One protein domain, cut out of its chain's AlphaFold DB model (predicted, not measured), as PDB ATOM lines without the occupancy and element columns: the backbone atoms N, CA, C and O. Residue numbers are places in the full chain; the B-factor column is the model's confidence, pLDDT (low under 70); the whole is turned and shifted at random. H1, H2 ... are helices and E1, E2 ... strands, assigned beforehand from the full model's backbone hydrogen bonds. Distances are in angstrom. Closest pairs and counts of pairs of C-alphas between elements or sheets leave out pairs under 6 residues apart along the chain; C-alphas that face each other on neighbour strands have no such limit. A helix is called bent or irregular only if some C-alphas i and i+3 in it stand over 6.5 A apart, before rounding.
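Overview. This is residues 2 to 80, 124 to 142 and 211 to 225 of the 956 residues of an uncharacterized protein of Gonium pectorale (UniProt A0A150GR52). A loose bundle of three helices, H4, H5 and H6, their centres making a triangle, is joined to a small three-stranded sheet, E1, E3 and E2, by H4, which lies over the sheet's edge strand E1 on one face, while the short helices H2 and H3 only graze the sheet. H4 follows straight on from E3, and its residues 62 to 69 pack on the sheet; H5 is at the far side of the bundle from the sheet, and the little helix H1 packs on the beginning of H4. The printed part has 113 residues with six named helices and three named strands, in the order H1 E1 H2 H3 E2 E3 H4 H5 H6; the sheet's order is E1 E3 E2, all antiparallel. The class is mostly helix, and the whole is compact, with a radius of gyration of the C-alphas of 14.5 A and spans of 42 by 37 by 25 A.

Arrangement. H1, residues 2 to 6, is not on the sheet. E1, residues 12 to 14, is an edge strand. H2, residues 21 to 28, touches H3, residues 33 to 38, with Leu 26 and Gly 34 as the closest C-alphas at 4.2 A, at a steep tilt of 47 degrees, opposite ways. H2 only grazes the sheet with its residues 24 to 28, and H3 only grazes it with residues 35 to 38. E2, residues 48 to 50, the other edge strand, forms a hairpin with E3, residues 56 to 60; N 57 and O 49 are 2.8 A apart, within hydrogen-bond range. E3 is the inner strand, and its pairing is staggered: residues 56 to 58 pair with E2 and residues 58 to 60 with E1, where N 12 and O 60 are 2.9 A apart. E1, H2, H3 and E2 make a split strand-helix-strand unit, two strands running the same way with E3 between them in the sheet, and its crossover is right-handed. H4, residues 62 to 79, is the hub, touching three other helices. It is on one face of the sheet, two layers, at a height over the sheet of 12.5 A; it lies over E1, and at 32 degrees on the local plane it runs only just slantwise to the strands. With residues 62 to 63 alone H4 touches H1, the closest C-alphas being those of Asp 5 and Leu 62, 6.2 A apart. H5, residues 126 to 138, touches H4 at Tyr 127 and Thr 70, whose C-alphas are the closest at 5.4 A, at a steep tilt of 44 degrees, opposite ways. H6, residues 211 to 222, touches H4 at a shallow tilt of 29 degrees, the same way, with Ala 71 and Leu 218 closest, their C-alphas 5.9 A apart. H5 and H6 only just touch, with 3 pairs of C-alphas within 8 A. H4, H5 and H6 form an up-and-down bundle, each running against the one before it. Every O i to N i+4 pair is within hydrogen-bond range in H1, H2, H3, H5 and H6, and 12 of 14 are in H4.

Along the chain. H1 begins at C-alpha 2, (-56.797, 55.977, 86.379). E3 is 13.0 A from first to last C-alpha. H4 is 26.3 A long from C-alpha 62 at (-53.446, 49.681, 82.217); it is only just irregular, C-alphas 75 and 78 being 6.6 A apart. H5 measures 18.0 A and H6 16.1 A, H6 ending at C-alpha 222, (-54.652, 53.515, 61.806).

Size, cuts and confidence. The C-alphas farthest apart are those of Ala 53 and Ser 142, 47.4 A. Residues 81 to 123 are not printed, with 15.9 A from C-alpha 80 to C-alpha 124, and residues 143 to 210 are not printed, with 13.6 A from C-alpha 142 to C-alpha 211. Of the links that are printed whole, E1 to H2 and H3 to E2 are short and the others tight. The mean pLDDT of the printed part is 85.8; residues 76 to 80, 140 to 142 and 225 are under 70.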
ATOM      1  N   ALA A   2     -57.518  54.737  86.059       71.25
ATOM      2  CA  ALA A   2     -56.797  55.977  86.379       71.25
ATOM      3  C   ALA A   2     -55.898  55.959  87.638       71.25
ATOM      4  O   ALA A   2     -54.808  56.515  87.580       71.25
ATOM      5  N   GLN A   3     -56.356  55.337  88.730       77.44
ATOM      6  CA  GLN A   3     -55.617  55.194  89.993       77.44
ATOM      7  C   GLN A   3     -54.516  54.114  89.925       77.44
ATOM      8  O   GLN A   3     -53.387  54.334  90.334       77.44
ATOM      9  N   ALA A   4     -54.781  52.971  89.283       80.44
ATOM     10  CA  ALA A   4     -53.737  51.972  89.021       80.44
ATOM     11  C   ALA A   4     -52.613  52.528  88.116       80.44
ATOM     12  O   ALA A   4     -51.451  52.150  88.264       80.44
ATOM     13  N   ASP A   5     -52.956  53.448  87.204       82.94
ATOM     14  CA  ASP A   5     -51.995  54.124  86.327       82.94
ATOM     15  C   ASP A   5     -51.171  55.206  87.055       82.94
ATOM     16  O   ASP A   5     -49.998  55.382  86.719       82.94
ATOM     17  N   SER A   6     -51.754  55.939  88.023       79.69
ATOM     18  CA  SER A   6     -51.014  56.929  88.830       79.69
ATOM     19  C   SER A   6     -49.974  56.258  89.711       79.69
ATOM     20  O   SER A   6     -48.834  56.714  89.786       79.69
ATOM     21  N   ASP A   7     -50.355  55.131  90.303       83.88
ATOM     22  CA  ASP A   7     -49.556  54.431  91.302       83.88
ATOM     23  C   ASP A   7     -48.483  53.543  90.632       83.88
ATOM     24  O   ASP A   7     -47.598  53.008  91.296       83.88
ATOM     25  N   ARG A   8     -48.549  53.391  89.295       81.19
ATOM     26  CA  ARG A   8     -47.659  52.578  88.437       81.19
ATOM     27  C   ARG A   8     -47.505  51.114  88.883       81.19
ATOM     28  O   ARG A   8     -46.566  50.443  88.458       81.19
ATOM     29  N   LEU A   9     -48.440  50.616  89.695       82.00
ATOM     30  CA  LEU A   9     -48.387  49.301  90.343       82.00
ATOM     31  C   LEU A   9     -48.390  48.137  89.347       82.00
ATOM     32  O   LEU A   9     -47.826  47.083  89.628       82.00
ATOM     33  N   VAL A  10     -49.030  48.320  88.189       88.00
ATOM     34  CA  VAL A  10     -49.136  47.293  87.150       88.00
ATOM     35  C   VAL A  10     -48.750  47.886  85.803       88.00
ATOM     36  O   VAL A  10     -49.316  48.888  85.363       88.00
ATOM     37  N   GLN A  11     -47.798  47.240  85.134       92.75
ATOM     38  CA  GLN A  11     -47.413  47.538  83.758       92.75
ATOM     39  C   GLN A  11     -47.578  46.283  82.909       92.75
ATOM     40  O   GLN A  11     -47.232  45.184  83.339       92.75
ATOM     41  N   TYR A  12     -48.094  46.455  81.698       96.00
ATOM     42  CA  TYR A  12     -48.350  45.374  80.758       96.00
ATOM     43  C   TYR A  12     -47.382  45.466  79.588       96.00
ATOM     44  O   TYR A  12     -47.165  46.540  79.026       96.00
ATOM     45  N   ILE A  13     -46.833  44.324  79.187       97.00
ATOM     46  CA  ILE A  13     -46.047  44.213  77.960       97.00
ATOM     47  C   ILE A  13     -47.027  44.070  76.795       97.00
ATOM     48  O   ILE A  13     -47.817  43.121  76.758       97.00
ATOM     49  N   PHE A  14     -46.994  45.004  75.845       97.19
ATOM     50  CA  PHE A  14     -47.749  44.846  74.604       97.19
ATOM     51  C   PHE A  14     -46.975  43.937  73.633       97.19
ATOM     52  O   PHE A  14     -45.772  44.158  73.448       97.19
ATOM     53  N   PRO A  15     -47.605  42.916  73.015       96.50
ATOM     54  CA  PRO A  15     -46.880  41.977  72.162       96.50
ATOM     55  C   PRO A  15     -46.323  42.682  70.919       96.50
ATOM     56  O   PRO A  15     -47.051  43.381  70.208       96.50
ATOM     57  N   THR A  16     -45.028  42.519  70.651       94.31
ATOM     58  CA  THR A  16     -44.352  43.278  69.589       94.31
ATOM     59  C   THR A  16     -44.880  42.925  68.203       94.31
ATOM     60  O   THR A  16     -44.958  43.804  67.354       94.31
ATOM     61  N   GLU A  17     -45.362  41.699  67.981       92.81
ATOM     62  CA  GLU A  17     -45.980  41.279  66.719       92.81
ATOM     63  C   GLU A  17     -47.371  41.896  66.463       92.81
ATOM     64  O   GLU A  17     -47.948  41.704  65.391       92.81
ATOM     65  N   ARG A  18     -47.921  42.629  67.444       93.50
ATOM     66  CA  ARG A  18     -49.207  43.345  67.366       93.50
ATOM     67  C   ARG A  18     -49.047  44.852  67.190       93.50
ATOM     68  O   ARG A  18     -50.037  45.521  66.909       93.50
ATOM     69  N   LEU A  19     -47.836  45.383  67.352       93.69
ATOM     70  CA  LEU A  19     -47.530  46.777  67.031       93.69
ATOM     71  C   LEU A  19     -47.587  46.997  65.508       93.69
ATOM     72  O   LEU A  19     -47.354  46.042  64.756       93.69
ATOM     73  N   PRO A  20     -47.830  48.230  65.030       90.38
ATOM     74  CA  PRO A  20     -47.647  48.573  63.621       90.38
ATOM     75  C   PRO A  20     -46.232  48.201  63.154       90.38
ATOM     76  O   PRO A  20     -45.267  48.329  63.908       90.38
ATOM     77  N   ALA A  21     -46.071  47.701  61.926       86.56
ATOM     78  CA  ALA A  21     -44.784  47.102  61.557       86.56
ATOM     79  C   ALA A  21     -43.643  48.123  61.448       86.56
ATOM     80  O   ALA A  21     -42.510  47.769  61.751       86.56
ATOM     81  N   HIS A  22     -43.930  49.388  61.124       85.56
ATOM     82  CA  HIS A  22     -42.921  50.450  61.168       85.56
ATOM     83  C   HIS A  22     -42.373  50.626  62.606       85.56
ATOM     84  O   HIS A  22     -41.165  50.743  62.805       85.56
ATOM     85  N   THR A  23     -43.228  50.521  63.634       92.12
ATOM     86  CA  THR A  23     -42.822  50.453  65.046       92.12
ATOM     87  C   THR A  23     -41.972  49.208  65.308       92.12
ATOM     88  O   THR A  23     -40.958  49.281  65.994       92.12
ATOM     89  N   GLN A  24     -42.354  48.052  64.749       93.62
ATOM     90  CA  GLN A  24     -41.570  46.817  64.878       93.62
ATOM     91  C   GLN A  24     -40.184  46.932  64.234       93.62
ATOM     92  O   GLN A  24     -39.239  46.333  64.735       93.62
ATOM     93  N   GLU A  25     -40.053  47.654  63.124       91.50
ATOM     94  CA  GLU A  25     -38.782  47.913  62.440       91.50
ATOM     95  C   GLU A  25     -37.908  48.877  63.248       91.50
ATOM     96  O   GLU A  25     -36.751  48.559  63.515       91.50
ATOM     97  N   LEU A  26     -38.484  49.970  63.761       91.94
ATOM     98  CA  LEU A  26     -37.820  50.894  64.691       91.94
ATOM     99  C   LEU A  26     -37.347  50.206  65.986       91.94
ATOM    100  O   LEU A  26     -36.293  50.548  66.520       91.94
ATOM    101  N   LEU A  27     -38.091  49.210  66.480       94.12
ATOM    102  CA  LEU A  27     -37.686  48.368  67.615       94.12
ATOM    103  C   LEU A  27     -36.604  47.336  67.246       94.12
ATOM    104  O   LEU A  27     -35.845  46.922  68.117       94.12
ATOM    105  N   LYS A  28     -36.509  46.904  65.983       93.31
ATOM    106  CA  LYS A  28     -35.459  45.979  65.508       93.31
ATOM    107  C   LYS A  28     -34.140  46.688  65.191       93.31
ATOM    108  O   LYS A  28     -33.134  46.007  65.003       93.31
ATOM    109  N   GLU A  29     -34.124  48.018  65.107       92.62
ATOM    110  CA  GLU A  29     -32.946  48.770  64.680       92.62
ATOM    111  C   GLU A  29     -31.789  48.668  65.703       92.62
ATOM    112  O   GLU A  29     -31.891  49.190  66.821       92.62
ATOM    113  N   PRO A  30     -30.644  48.053  65.340       82.88
ATOM    114  CA  PRO A  30     -29.598  47.696  66.303       82.88
ATOM    115  C   PRO A  30     -28.826  48.903  66.853       82.88
ATOM    116  O   PRO A  30     -28.172  48.796  67.886       82.88
ATOM    117  N   GLN A  31     -28.896  50.058  66.184       82.62
ATOM    118  CA  GLN A  31     -28.190  51.281  66.584       82.62
ATOM    119  C   GLN A  31     -28.924  52.067  67.687       82.62
ATOM    120  O   GLN A  31     -28.423  53.087  68.160       82.62
ATOM    121  N   GLY A  32     -30.131  51.641  68.082       84.31
ATOM    122  CA  GLY A  32     -30.952  52.337  69.078       84.31
ATOM    123  C   GLY A  32     -31.494  53.700  68.623       84.31
ATOM    124  O   GLY A  32     -32.139  54.387  69.417       84.31
ATOM    125  N   LEU A  33     -31.271  54.097  67.364       87.31
ATOM    126  CA  LEU A  33     -31.824  55.320  66.774       87.31
ATOM    127  C   LEU A  33     -33.351  55.244  66.709       87.31
ATOM    128  O   LEU A  33     -34.019  56.141  67.220       87.31
ATOM    129  N   GLY A  34     -33.901  54.137  66.209       89.38
ATOM    130  CA  GLY A  34     -35.336  53.893  66.180       89.38
ATOM    131  C   GLY A  34     -35.970  53.910  67.567       89.38
ATOM    132  O   GLY A  34     -37.026  54.511  67.746       89.38
ATOM    133  N   ARG A  35     -35.274  53.403  68.595       90.75
ATOM    134  CA  ARG A  35     -35.697  53.585  69.992       90.75
ATOM    135  C   ARG A  35     -35.747  55.063  70.392       90.75
ATOM    136  O   ARG A  35     -36.744  55.468  70.971       90.75
ATOM    137  N   ARG A  36     -34.729  55.878  70.079       90.38
ATOM    138  CA  ARG A  36     -34.748  57.330  70.370       90.38
ATOM    139  C   ARG A  36     -35.878  58.056  69.635       90.38
ATOM    140  O   ARG A  36     -36.447  58.991  70.192       90.38
ATOM    141  N   LEU A  37     -36.206  57.629  68.413       88.50
ATOM    142  CA  LEU A  37     -37.338  58.163  67.659       88.50
ATOM    143  C   LEU A  37     -38.663  57.797  68.338       88.50
ATOM    144  O   LEU A  37     -39.466  58.686  68.604       88.50
ATOM    145  N   LEU A  38     -38.863  56.528  68.697       91.38
ATOM    146  CA  LEU A  38     -40.055  56.087  69.422       91.38
ATOM    147  C   LEU A  38     -40.167  56.757  70.804       91.38
ATOM    148  O   LEU A  38     -41.236  57.235  71.158       91.38
ATOM    149  N   ASP A  39     -39.070  56.902  71.554       90.56
ATOM    150  CA  ASP A  39     -39.036  57.627  72.835       90.56
ATOM    151  C   ASP A  39     -39.384  59.132  72.688       90.56
ATOM    152  O   ASP A  39     -39.676  59.794  73.686       90.56
ATOM    153  N   SER A  40     -39.402  59.684  71.464       87.25
ATOM    154  CA  SER A  40     -39.917  61.034  71.183       87.25
ATOM    155  C   SER A  40     -41.437  61.089  70.955       87.25
ATOM    156  O   SER A  40     -42.013  62.178  70.976       87.25
ATOM    157  N   TRP A  41     -42.099  59.946  70.752       87.25
ATOM    158  CA  TRP A  41     -43.534  59.859  70.475       87.25
ATOM    159  C   TRP A  41     -44.335  59.645  71.774       87.25
ATOM    160  O   TRP A  41     -43.987  58.746  72.546       87.25
ATOM    161  N   PRO A  42     -45.433  60.394  72.017       86.38
ATOM    162  CA  PRO A  42     -46.193  60.348  73.275       86.38
ATOM    163  C   PRO A  42     -46.558  58.939  73.768       86.38
ATOM    164  O   PRO A  42     -46.406  58.624  74.945       86.38
ATOM    165  N   GLN A  43     -46.968  58.046  72.860       91.19
ATOM    166  CA  GLN A  43     -47.408  56.687  73.194       91.19
ATOM    167  C   GLN A  43     -46.281  55.713  73.583       91.19
ATOM    168  O   GLN A  43     -46.564  54.668  74.168       91.19
ATOM    169  N   TYR A  44     -45.019  56.025  73.271       93.94
ATOM    170  CA  TYR A  44     -43.867  55.157  73.566       93.94
ATOM    171  C   TYR A  44     -42.821  55.801  74.484       93.94
ATOM    172  O   TYR A  44     -41.935  55.098  74.971       93.94
ATOM    173  N   ARG A  45     -42.942  57.103  74.764       92.06
ATOM    174  CA  ARG A  45     -42.025  57.908  75.580       92.06
ATOM    175  C   ARG A  45     -41.709  57.270  76.936       92.06
ATOM    176  O   ARG A  45     -42.547  57.240  77.838       92.06
ATOM    177  N   GLY A  46     -40.491  56.749  77.096       93.19
ATOM    178  CA  GLY A  46     -40.048  56.078  78.325       93.19
ATOM    179  C   GLY A  46     -40.731  54.729  78.591       93.19
ATOM    180  O   GLY A  46     -40.622  54.189  79.696       93.19
ATOM    181  N   ARG A  47     -41.451  54.183  77.602       94.31
ATOM    182  CA  ARG A  47     -42.163  52.896  77.670       94.31
ATOM    183  C   ARG A  47     -41.342  51.743  77.114       94.31
ATOM    184  O   ARG A  47     -41.621  50.592  77.435       94.31
ATOM    185  N   ILE A  48     -40.325  52.031  76.306       96.06
ATOM    186  CA  ILE A  48     -39.466  51.006  75.716       96.06
ATOM    187  C   ILE A  48     -38.395  50.596  76.726       96.06
ATOM    188  O   ILE A  48     -37.553  51.400  77.136       96.06
ATOM    189  N   ARG A  49     -38.409  49.318  77.109       95.38
ATOM    190  CA  ARG A  49     -37.390  48.698  77.967       95.38
ATOM    191  C   ARG A  49     -36.917  47.400  77.335       95.38
ATOM    192  O   ARG A  49     -37.671  46.756  76.616       95.38
ATOM    193  N   HIS A  50     -35.682  47.011  77.616       93.81
ATOM    194  CA  HIS A  50     -35.171  45.715  77.180       93.81
ATOM    195  C   HIS A  50     -35.591  44.635  78.179       93.81
ATOM    196  O   HIS A  50     -35.603  44.883  79.386       93.81
ATOM    197  N   ASP A  51     -35.950  43.457  77.678       94.31
ATOM    198  CA  ASP A  51     -36.125  42.266  78.505       94.31
ATOM    199  C   ASP A  51     -34.779  41.647  78.914       94.31
ATOM    200  O   ASP A  51     -33.706  42.115  78.524       94.31
ATOM    201  N   ALA A  52     -34.827  40.566  79.697       93.81
ATOM    202  CA  ALA A  52     -33.635  39.835  80.130       93.81
ATOM    203  C   ALA A  52     -32.815  39.230  78.967       93.81
ATOM    204  O   ALA A  52     -31.654  38.884  79.160       93.81
ATOM    205  N   ALA A  53     -33.392  39.121  77.763       93.62
ATOM    206  CA  ALA A  53     -32.717  38.688  76.540       93.62
ATOM    207  C   ALA A  53     -32.268  39.873  75.657       93.62
ATOM    208  O   ALA A  53     -31.901  39.676  74.497       93.62
ATOM    209  N   GLY A  54     -32.318  41.107  76.174       91.56
ATOM    210  CA  GLY A  54     -31.932  42.326  75.466       91.56
ATOM    211  C   GLY A  54     -32.935  42.798  74.407       91.56
ATOM    212  O   GLY A  54     -32.673  43.793  73.727       91.56
ATOM    213  N   ARG A  55     -34.089  42.139  74.245       92.69
ATOM    214  CA  ARG A  55     -35.077  42.495  73.217       92.69
ATOM    215  C   ARG A  55     -35.915  43.679  73.701       92.69
ATOM    216  O   ARG A  55     -36.403  43.641  74.832       92.69
ATOM    217  N   PRO A  56     -36.111  44.731  72.893       95.12
ATOM    218  CA  PRO A  56     -36.928  45.860  73.302       95.12
ATOM    219  C   PRO A  56     -38.415  45.482  73.289       95.12
ATOM    220  O   PRO A  56     -38.947  44.961  72.308       95.12
ATOM    221  N   GLN A  57     -39.078  45.760  74.405       96.06
ATOM    222  CA  GLN A  57     -40.492  45.525  74.663       96.06
ATOM    223  C   GLN A  57     -41.163  46.839  75.092       96.06
ATOM    224  O   GLN A  57     -40.523  47.713  75.685       96.06
ATOM    225  N   VAL A  58     -42.460  46.977  74.810       96.88
ATOM    226  CA  VAL A  58     -43.240  48.183  75.127       96.88
ATOM    227  C   VAL A  58     -44.056  47.954  76.402       96.88
ATOM    228  O   VAL A  58     -44.970  47.130  76.415       96.88
ATOM    229  N   TYR A  59     -43.719  48.692  77.463       96.25
ATOM    230  CA  TYR A  59     -44.348  48.638  78.787       96.25
ATOM    231  C   TYR A  59     -45.400  49.742  78.942       96.25
ATOM    232  O   TYR A  59     -45.094  50.910  79.211       96.25
ATOM    233  N   LEU A  60     -46.659  49.347  78.793       95.31
ATOM    234  CA  LEU A  60     -47.824  50.221  78.859       95.31
ATOM    235  C   LEU A  60     -48.456  50.202  80.253       95.31
ATOM    236  O   LEU A  60     -48.416  49.195  80.962       95.31
ATOM    237  N   ASN A  61     -49.076  51.314  80.638       93.38
ATOM    238  CA  ASN A  61     -49.990  51.345  81.776       93.38
ATOM    239  C   ASN A  61     -51.318  50.647  81.414       93.38
ATOM    240  O   ASN A  61     -51.573  50.343  80.248       93.38
ATOM    241  N   LEU A  62     -52.186  50.410  82.402       92.19
ATOM    242  CA  LEU A  62     -53.446  49.681  82.217       92.19
ATOM    243  C   LEU A  62     -54.349  50.365  81.177       92.19
ATOM    244  O   LEU A  62     -54.874  49.691  80.294       92.19
ATOM    245  N   PHE A  63     -54.493  51.696  81.236       90.44
ATOM    246  CA  PHE A  63     -55.256  52.450  80.231       90.44
ATOM    247  C   PHE A  63     -54.677  52.304  78.815       90.44
ATOM    248  O   PHE A  63     -55.386  51.905  77.893       90.44
ATOM    249  N   GLU A  64     -53.384  52.583  78.645       92.12
ATOM    250  CA  GLU A  64     -52.699  52.529  77.346       92.12
ATOM    251  C   GLU A  64     -52.780  51.129  76.730       92.12
ATOM    252  O   GLU A  64     -53.066  50.997  75.546       92.12
ATOM    253  N   TYR A  65     -52.615  50.079  77.537       94.19
ATOM    254  CA  TYR A  65     -52.730  48.691  77.097       94.19
ATOM    255  C   TYR A  65     -54.104  48.381  76.482       94.19
ATOM    256  O   TYR A  65     -54.179  47.780  75.407       94.19
ATOM    257  N   PHE A  66     -55.195  48.842  77.104       91.75
ATOM    258  CA  PHE A  66     -56.538  48.696  76.536       91.75
ATOM    259  C   PHE A  66     -56.764  49.568  75.296       91.75
ATOM    260  O   PHE A  66     -57.429  49.116  74.364       91.75
ATOM    261  N   VAL A  67     -56.192  50.774  75.231       91.62
ATOM    262  CA  VAL A  67     -56.274  51.628  74.033       91.62
ATOM    263  C   VAL A  67     -55.536  50.994  72.850       91.62
ATOM    264  O   VAL A  67     -56.102  50.920  71.762       91.62
ATOM    265  N   PHE A  68     -54.332  50.454  73.060       94.19
ATOM    266  CA  PHE A  68     -53.576  49.716  72.040       94.19
ATOM    267  C   PHE A  68     -54.356  48.497  71.528       94.19
ATOM    268  O   PHE A  68     -54.478  48.309  70.317       94.19
ATOM    269  N   TRP A  69     -54.943  47.689  72.420       93.38
ATOM    270  CA  TRP A  69     -55.796  46.570  72.003       93.38
ATOM    271  C   TRP A  69     -57.049  47.026  71.255       93.38
ATOM    272  O   TRP A  69     -57.414  46.406  70.260       93.38
ATOM    273  N   THR A  70     -57.681  48.118  71.683       90.69
ATOM    274  CA  THR A  70     -58.853  48.690  71.003       90.69
ATOM    275  C   THR A  70     -58.492  49.138  69.587       90.69
ATOM    276  O   THR A  70     -59.156  48.745  68.628       90.69
ATOM    277  N   ALA A  71     -57.387  49.872  69.427       89.81
ATOM    278  CA  ALA A  71     -56.884  50.309  68.129       89.81
ATOM    279  C   ALA A  71     -56.510  49.120  67.221       89.81
ATOM    280  O   ALA A  71     -56.874  49.113  66.043       89.81
ATOM    281  N   PHE A  72     -55.861  48.088  67.777       89.25
ATOM    282  CA  PHE A  72     -55.504  46.852  67.077       89.25
ATOM    283  C   PHE A  72     -56.724  46.033  66.623       89.25
ATOM    284  O   PHE A  72     -56.768  45.557  65.488       89.25
ATOM    285  N   TYR A  73     -57.726  45.846  67.486       86.00
ATOM    286  CA  TYR A  73     -58.892  45.023  67.157       86.00
ATOM    287  C   TYR A  73     -59.859  45.712  66.192       86.00
ATOM    288  O   TYR A  73     -60.448  45.016  65.368       86.00
ATOM    289  N   VAL A  74     -59.972  47.047  66.211       80.00
ATOM    290  CA  VAL A  74     -60.731  47.789  65.183       80.00
ATOM    291  C   VAL A  74     -60.104  47.625  63.789       80.00
ATOM    292  O   VAL A  74     -60.833  47.511  62.812       80.00
ATOM    293  N   LEU A  75     -58.772  47.511  63.677       71.19
ATOM    294  CA  LEU A  75     -58.119  47.172  62.403       71.19
ATOM    295  C   LEU A  75     -58.367  45.723  61.972       71.19
ATOM    296  O   LEU A  75     -58.547  45.443  60.788       71.19
ATOM    297  N   ARG A  76     -58.287  44.782  62.923       67.88
ATOM    298  CA  ARG A  76     -58.248  43.349  62.605       67.88
ATOM    299  C   ARG A  76     -59.626  42.715  62.423       67.88
ATOM    300  O   ARG A  76     -59.693  41.731  61.694       67.88
ATOM    301  N   GLY A  77     -60.687  43.249  63.040       56.97
ATOM    302  CA  GLY A  77     -62.054  42.711  62.932       56.97
ATOM    303  C   GLY A  77     -62.448  42.417  61.481       56.97
ATOM    304  O   GLY A  77     -62.762  41.273  61.148       56.97
ATOM    305  N   SER A  78     -62.232  43.404  60.610       52.50
ATOM    306  CA  SER A  78     -62.475  43.353  59.162       52.50
ATOM    307  C   SER A  78     -61.665  42.307  58.376       52.50
ATOM    308  O   SER A  78     -62.066  41.875  57.297       52.50
ATOM    309  N   ALA A  79     -60.500  41.877  58.876       51.53
ATOM    310  CA  ALA A  79     -59.589  40.999  58.133       51.53
ATOM    311  C   ALA A  79     -59.871  39.495  58.327       51.53
ATOM    312  O   ALA A  79     -59.358  38.673  57.565       51.53
ATOM    313  N   SER A  80     -60.643  39.115  59.352       47.12
ATOM    314  CA  SER A  80     -60.847  37.704  59.733       47.12
ATOM    315  C   SER A  80     -61.781  36.928  58.801       47.12
ATOM    316  O   SER A  80     -61.578  35.728  58.611       47.12
ATOM    317  N   SER A 124     -71.888  47.620  65.885       71.81
ATOM    318  CA  SER A 124     -72.115  46.449  66.744       71.81
ATOM    319  C   SER A 124     -70.829  45.840  67.323       71.81
ATOM    320  O   SER A 124     -70.902  45.013  68.231       71.81
ATOM    321  N   HIS A 125     -69.648  46.245  66.842       76.75
ATOM    322  CA  HIS A 125     -68.375  45.721  67.330       76.75
ATOM    323  C   HIS A 125     -68.026  46.345  68.698       76.75
ATOM    324  O   HIS A 125     -67.922  47.573  68.804       76.75
ATOM    325  N   PRO A 126     -67.792  45.550  69.761       82.62
ATOM    326  CA  PRO A 126     -67.659  46.077  71.123       82.62
ATOM    327  C   PRO A 126     -66.456  47.014  71.289       82.62
ATOM    328  O   PRO A 126     -66.549  48.013  71.998       82.62
ATOM    329  N   TYR A 127     -65.349  46.765  70.580       82.19
ATOM    330  CA  TYR A 127     -64.186  47.660  70.596       82.19
ATOM    331  C   TYR A 127     -64.464  49.010  69.918       82.19
ATOM    332  O   TYR A 127     -63.875  50.013  70.308       82.19
ATOM    333  N   TYR A 128     -65.371  49.069  68.938       81.19
ATOM    334  CA  TYR A 128     -65.765  50.334  68.314       81.19
ATOM    335  C   TYR A 128     -66.670  51.159  69.240       81.19
ATOM    336  O   TYR A 128     -66.475  52.366  69.378       81.19
ATOM    337  N   GLN A 129     -67.605  50.509  69.941       85.06
ATOM    338  CA  GLN A 129     -68.416  51.162  70.974       85.06
ATOM    339  C   GLN A 129     -67.539  51.690  72.118       85.06
ATOM    340  O   GLN A 129     -67.640  52.863  72.470       85.06
ATOM    341  N   LEU A 130     -66.616  50.862  72.623       85.69
ATOM    342  CA  LEU A 130     -65.647  51.251  73.650       85.69
ATOM    343  C   LEU A 130     -64.777  52.429  73.199       85.69
ATOM    344  O   LEU A 130     -64.577  53.376  73.959       85.69
ATOM    345  N   LEU A 131     -64.292  52.406  71.954       84.75
ATOM    346  CA  LEU A 131     -63.546  53.522  71.390       84.75
ATOM    347  C   LEU A 131     -64.376  54.804  71.360       84.75
ATOM    348  O   LEU A 131     -63.872  55.849  71.757       84.75
ATOM    349  N   ARG A 132     -65.624  54.743  70.884       83.19
ATOM    350  CA  ARG A 132     -66.512  55.909  70.848       83.19
ATOM    351  C   ARG A 132     -66.670  56.500  72.249       83.19
ATOM    352  O   ARG A 132     -66.461  57.696  72.416       83.19
ATOM    353  N   THR A 133     -66.895  55.657  73.259       86.06
ATOM    354  CA  THR A 133     -66.923  56.069  74.670       86.06
ATOM    355  C   THR A 133     -65.603  56.700  75.129       86.06
ATOM    356  O   THR A 133     -65.625  57.697  75.847       86.06
ATOM    357  N   TYR A 134     -64.445  56.177  74.710       85.50
ATOM    358  CA  TYR A 134     -63.146  56.785  75.017       85.50
ATOM    359  C   TYR A 134     -62.936  58.137  74.329       85.50
ATOM    360  O   TYR A 134     -62.415  59.044  74.971       85.50
ATOM    361  N   LEU A 135     -63.340  58.299  73.067       84.00
ATOM    362  CA  LEU A 135     -63.282  59.590  72.380       84.00
ATOM    363  C   LEU A 135     -64.181  60.603  73.100       84.00
ATOM    364  O   LEU A 135     -63.692  61.645  73.531       84.00
ATOM    365  N   ASP A 136     -65.451  60.250  73.332       82.12
ATOM    366  CA  ASP A 136     -66.430  61.084  74.042       82.12
ATOM    367  C   ASP A 136     -65.945  61.499  75.451       82.12
ATOM    368  O   ASP A 136     -66.176  62.636  75.857       82.12
ATOM    369  N   PHE A 137     -65.218  60.630  76.168       82.81
ATOM    370  CA  PHE A 137     -64.710  60.902  77.521       82.81
ATOM    371  C   PHE A 137     -63.363  61.652  77.580       82.81
ATOM    372  O   PHE A 137     -63.189  62.525  78.429       82.81
ATOM    373  N   PHE A 138     -62.376  61.298  76.746       81.56
ATOM    374  CA  PHE A 138     -60.990  61.789  76.887       81.56
ATOM    375  C   PHE A 138     -60.651  63.026  76.060       81.56
ATOM    376  O   PHE A 138     -59.607  63.640  76.300       81.56
ATOM    377  N   LEU A 139     -61.498  63.389  75.101       77.06
ATOM    378  CA  LEU A 139     -61.295  64.539  74.225       77.06
ATOM    379  C   LEU A 139     -62.433  65.571  74.348       77.06
ATOM    380  O   LEU A 139     -62.720  66.234  73.361       77.06
ATOM    381  N   PRO A 140     -63.081  65.714  75.525       63.78
ATOM    382  CA  PRO A 140     -64.436  66.245  75.669       63.78
ATOM    383  C   PRO A 140     -64.691  67.455  74.774       63.78
ATOM    384  O   PRO A 140     -63.976  68.459  74.869       63.78
ATOM    385  N   ARG A 141     -65.720  67.350  73.920       64.94
ATOM    386  CA  ARG A 141     -66.160  68.450  73.054       64.94
ATOM    387  C   ARG A 141     -66.235  69.733  73.870       64.94
ATOM    388  O   ARG A 141     -66.746  69.719  74.994       64.94
ATOM    389  N   SER A 142     -65.808  70.848  73.283       50.44
ATOM    390  CA  SER A 142     -66.165  72.164  73.798       50.44
ATOM    391  C   SER A 142     -67.663  72.370  73.578       50.44
ATOM    392  O   SER A 142     -68.068  73.028  72.623       50.44
ATOM    393  N   GLY A 211     -56.139  62.357  76.367       82.88
ATOM    394  CA  GLY A 211     -56.625  62.555  75.004       82.88
ATOM    395  C   GLY A 211     -55.501  62.623  73.963       82.88
ATOM    396  O   GLY A 211     -55.624  62.007  72.913       82.88
ATOM    397  N   ALA A 212     -54.377  63.287  74.256       81.75
ATOM    398  CA  ALA A 212     -53.223  63.323  73.352       81.75
ATOM    399  C   ALA A 212     -52.601  61.930  73.146       81.75
ATOM    400  O   ALA A 212     -52.302  61.570  72.011       81.75
ATOM    401  N   VAL A 213     -52.481  61.126  74.211       86.00
ATOM    402  CA  VAL A 213     -52.014  59.728  74.119       86.00
ATOM    403  C   VAL A 213     -53.024  58.855  73.365       86.00
ATOM    404  O   VAL A 213     -52.634  58.083  72.494       86.00
ATOM    405  N   LEU A 214     -54.329  59.000  73.629       89.81
ATOM    406  CA  LEU A 214     -55.379  58.302  72.875       89.81
ATOM    407  C   LEU A 214     -55.292  58.620  71.374       89.81
ATOM    408  O   LEU A 214     -55.240  57.703  70.556       89.81
ATOM    409  N   LEU A 215     -55.220  59.905  71.015       85.44
ATOM    410  CA  LEU A 215     -55.059  60.337  69.628       85.44
ATOM    411  C   LEU A 215     -53.772  59.790  69.018       85.44
ATOM    412  O   LEU A 215     -53.822  59.277  67.905       85.44
ATOM    413  N   SER A 216     -52.639  59.858  69.722       88.19
ATOM    414  CA  SER A 216     -51.371  59.400  69.163       88.19
ATOM    415  C   SER A 216     -51.366  57.888  68.927       88.19
ATOM    416  O   SER A 216     -50.890  57.472  67.878       88.19
ATOM    417  N   VAL A 217     -51.987  57.073  69.792       90.56
ATOM    418  CA  VAL A 217     -52.168  55.625  69.555       90.56
ATOM    419  C   VAL A 217     -53.086  55.345  68.361       90.56
ATOM    420  O   VAL A 217     -52.772  54.486  67.542       90.56
ATOM    421  N   LEU A 218     -54.198  56.066  68.202       89.75
ATOM    422  CA  LEU A 218     -55.083  55.865  67.046       89.75
ATOM    423  C   LEU A 218     -54.391  56.274  65.738       89.75
ATOM    424  O   LEU A 218     -54.382  55.519  64.771       89.75
ATOM    425  N   VAL A 219     -53.724  57.428  65.732       86.12
ATOM    426  CA  VAL A 219     -52.902  57.940  64.623       86.12
ATOM    427  C   VAL A 219     -51.726  57.011  64.297       86.12
ATOM    428  O   VAL A 219     -51.292  56.949  63.147       86.12
ATOM    429  N   GLU A 220     -51.206  56.297  65.292       88.25
ATOM    430  CA  GLU A 220     -50.121  55.320  65.186       88.25
ATOM    431  C   GLU A 220     -50.582  53.992  64.570       88.25
ATOM    432  O   GLU A 220     -49.929  53.465  63.671       88.25
ATOM    433  N   PHE A 221     -51.726  53.467  65.001       88.44
ATOM    434  CA  PHE A 221     -52.251  52.201  64.496       88.44
ATOM    435  C   PHE A 221     -52.946  52.346  63.136       88.44
ATOM    436  O   PHE A 221     -52.822  51.466  62.290       88.44
ATOM    437  N   TRP A 222     -53.686  53.432  62.910       85.38
ATOM    438  CA  TRP A 222     -54.652  53.515  61.806       85.38
ATOM    439  C   TRP A 222     -54.169  54.259  60.567       85.38
ATOM    440  O   TRP A 222     -54.714  54.059  59.482       85.38
ATOM    441  N   LEU A 223     -53.183  55.139  60.730       81.19
ATOM    442  CA  LEU A 223     -52.730  56.042  59.671       81.19
ATOM    443  C   LEU A 223     -51.239  55.897  59.333       81.19
ATOM    444  O   LEU A 223     -50.761  56.533  58.393       81.19
ATOM    445  N   THR A 224     -50.496  55.080  60.082       76.06
ATOM    446  CA  THR A 224     -49.070  54.817  59.831       76.06
ATOM    447  C   THR A 224     -48.930  53.593  58.944       76.06
ATOM    448  O   THR A 224     -48.825  52.452  59.392       76.06
ATOM    449  N   ASP A 225     -49.010  53.871  57.652       58.94
ATOM    450  CA  ASP A 225     -48.905  52.903  56.573       58.94
ATOM    451  C   ASP A 225     -47.499  52.266  56.525       58.94
ATOM    452  O   ASP A 225     -46.497  52.917  56.823       58.94
TER     453      ASP A 225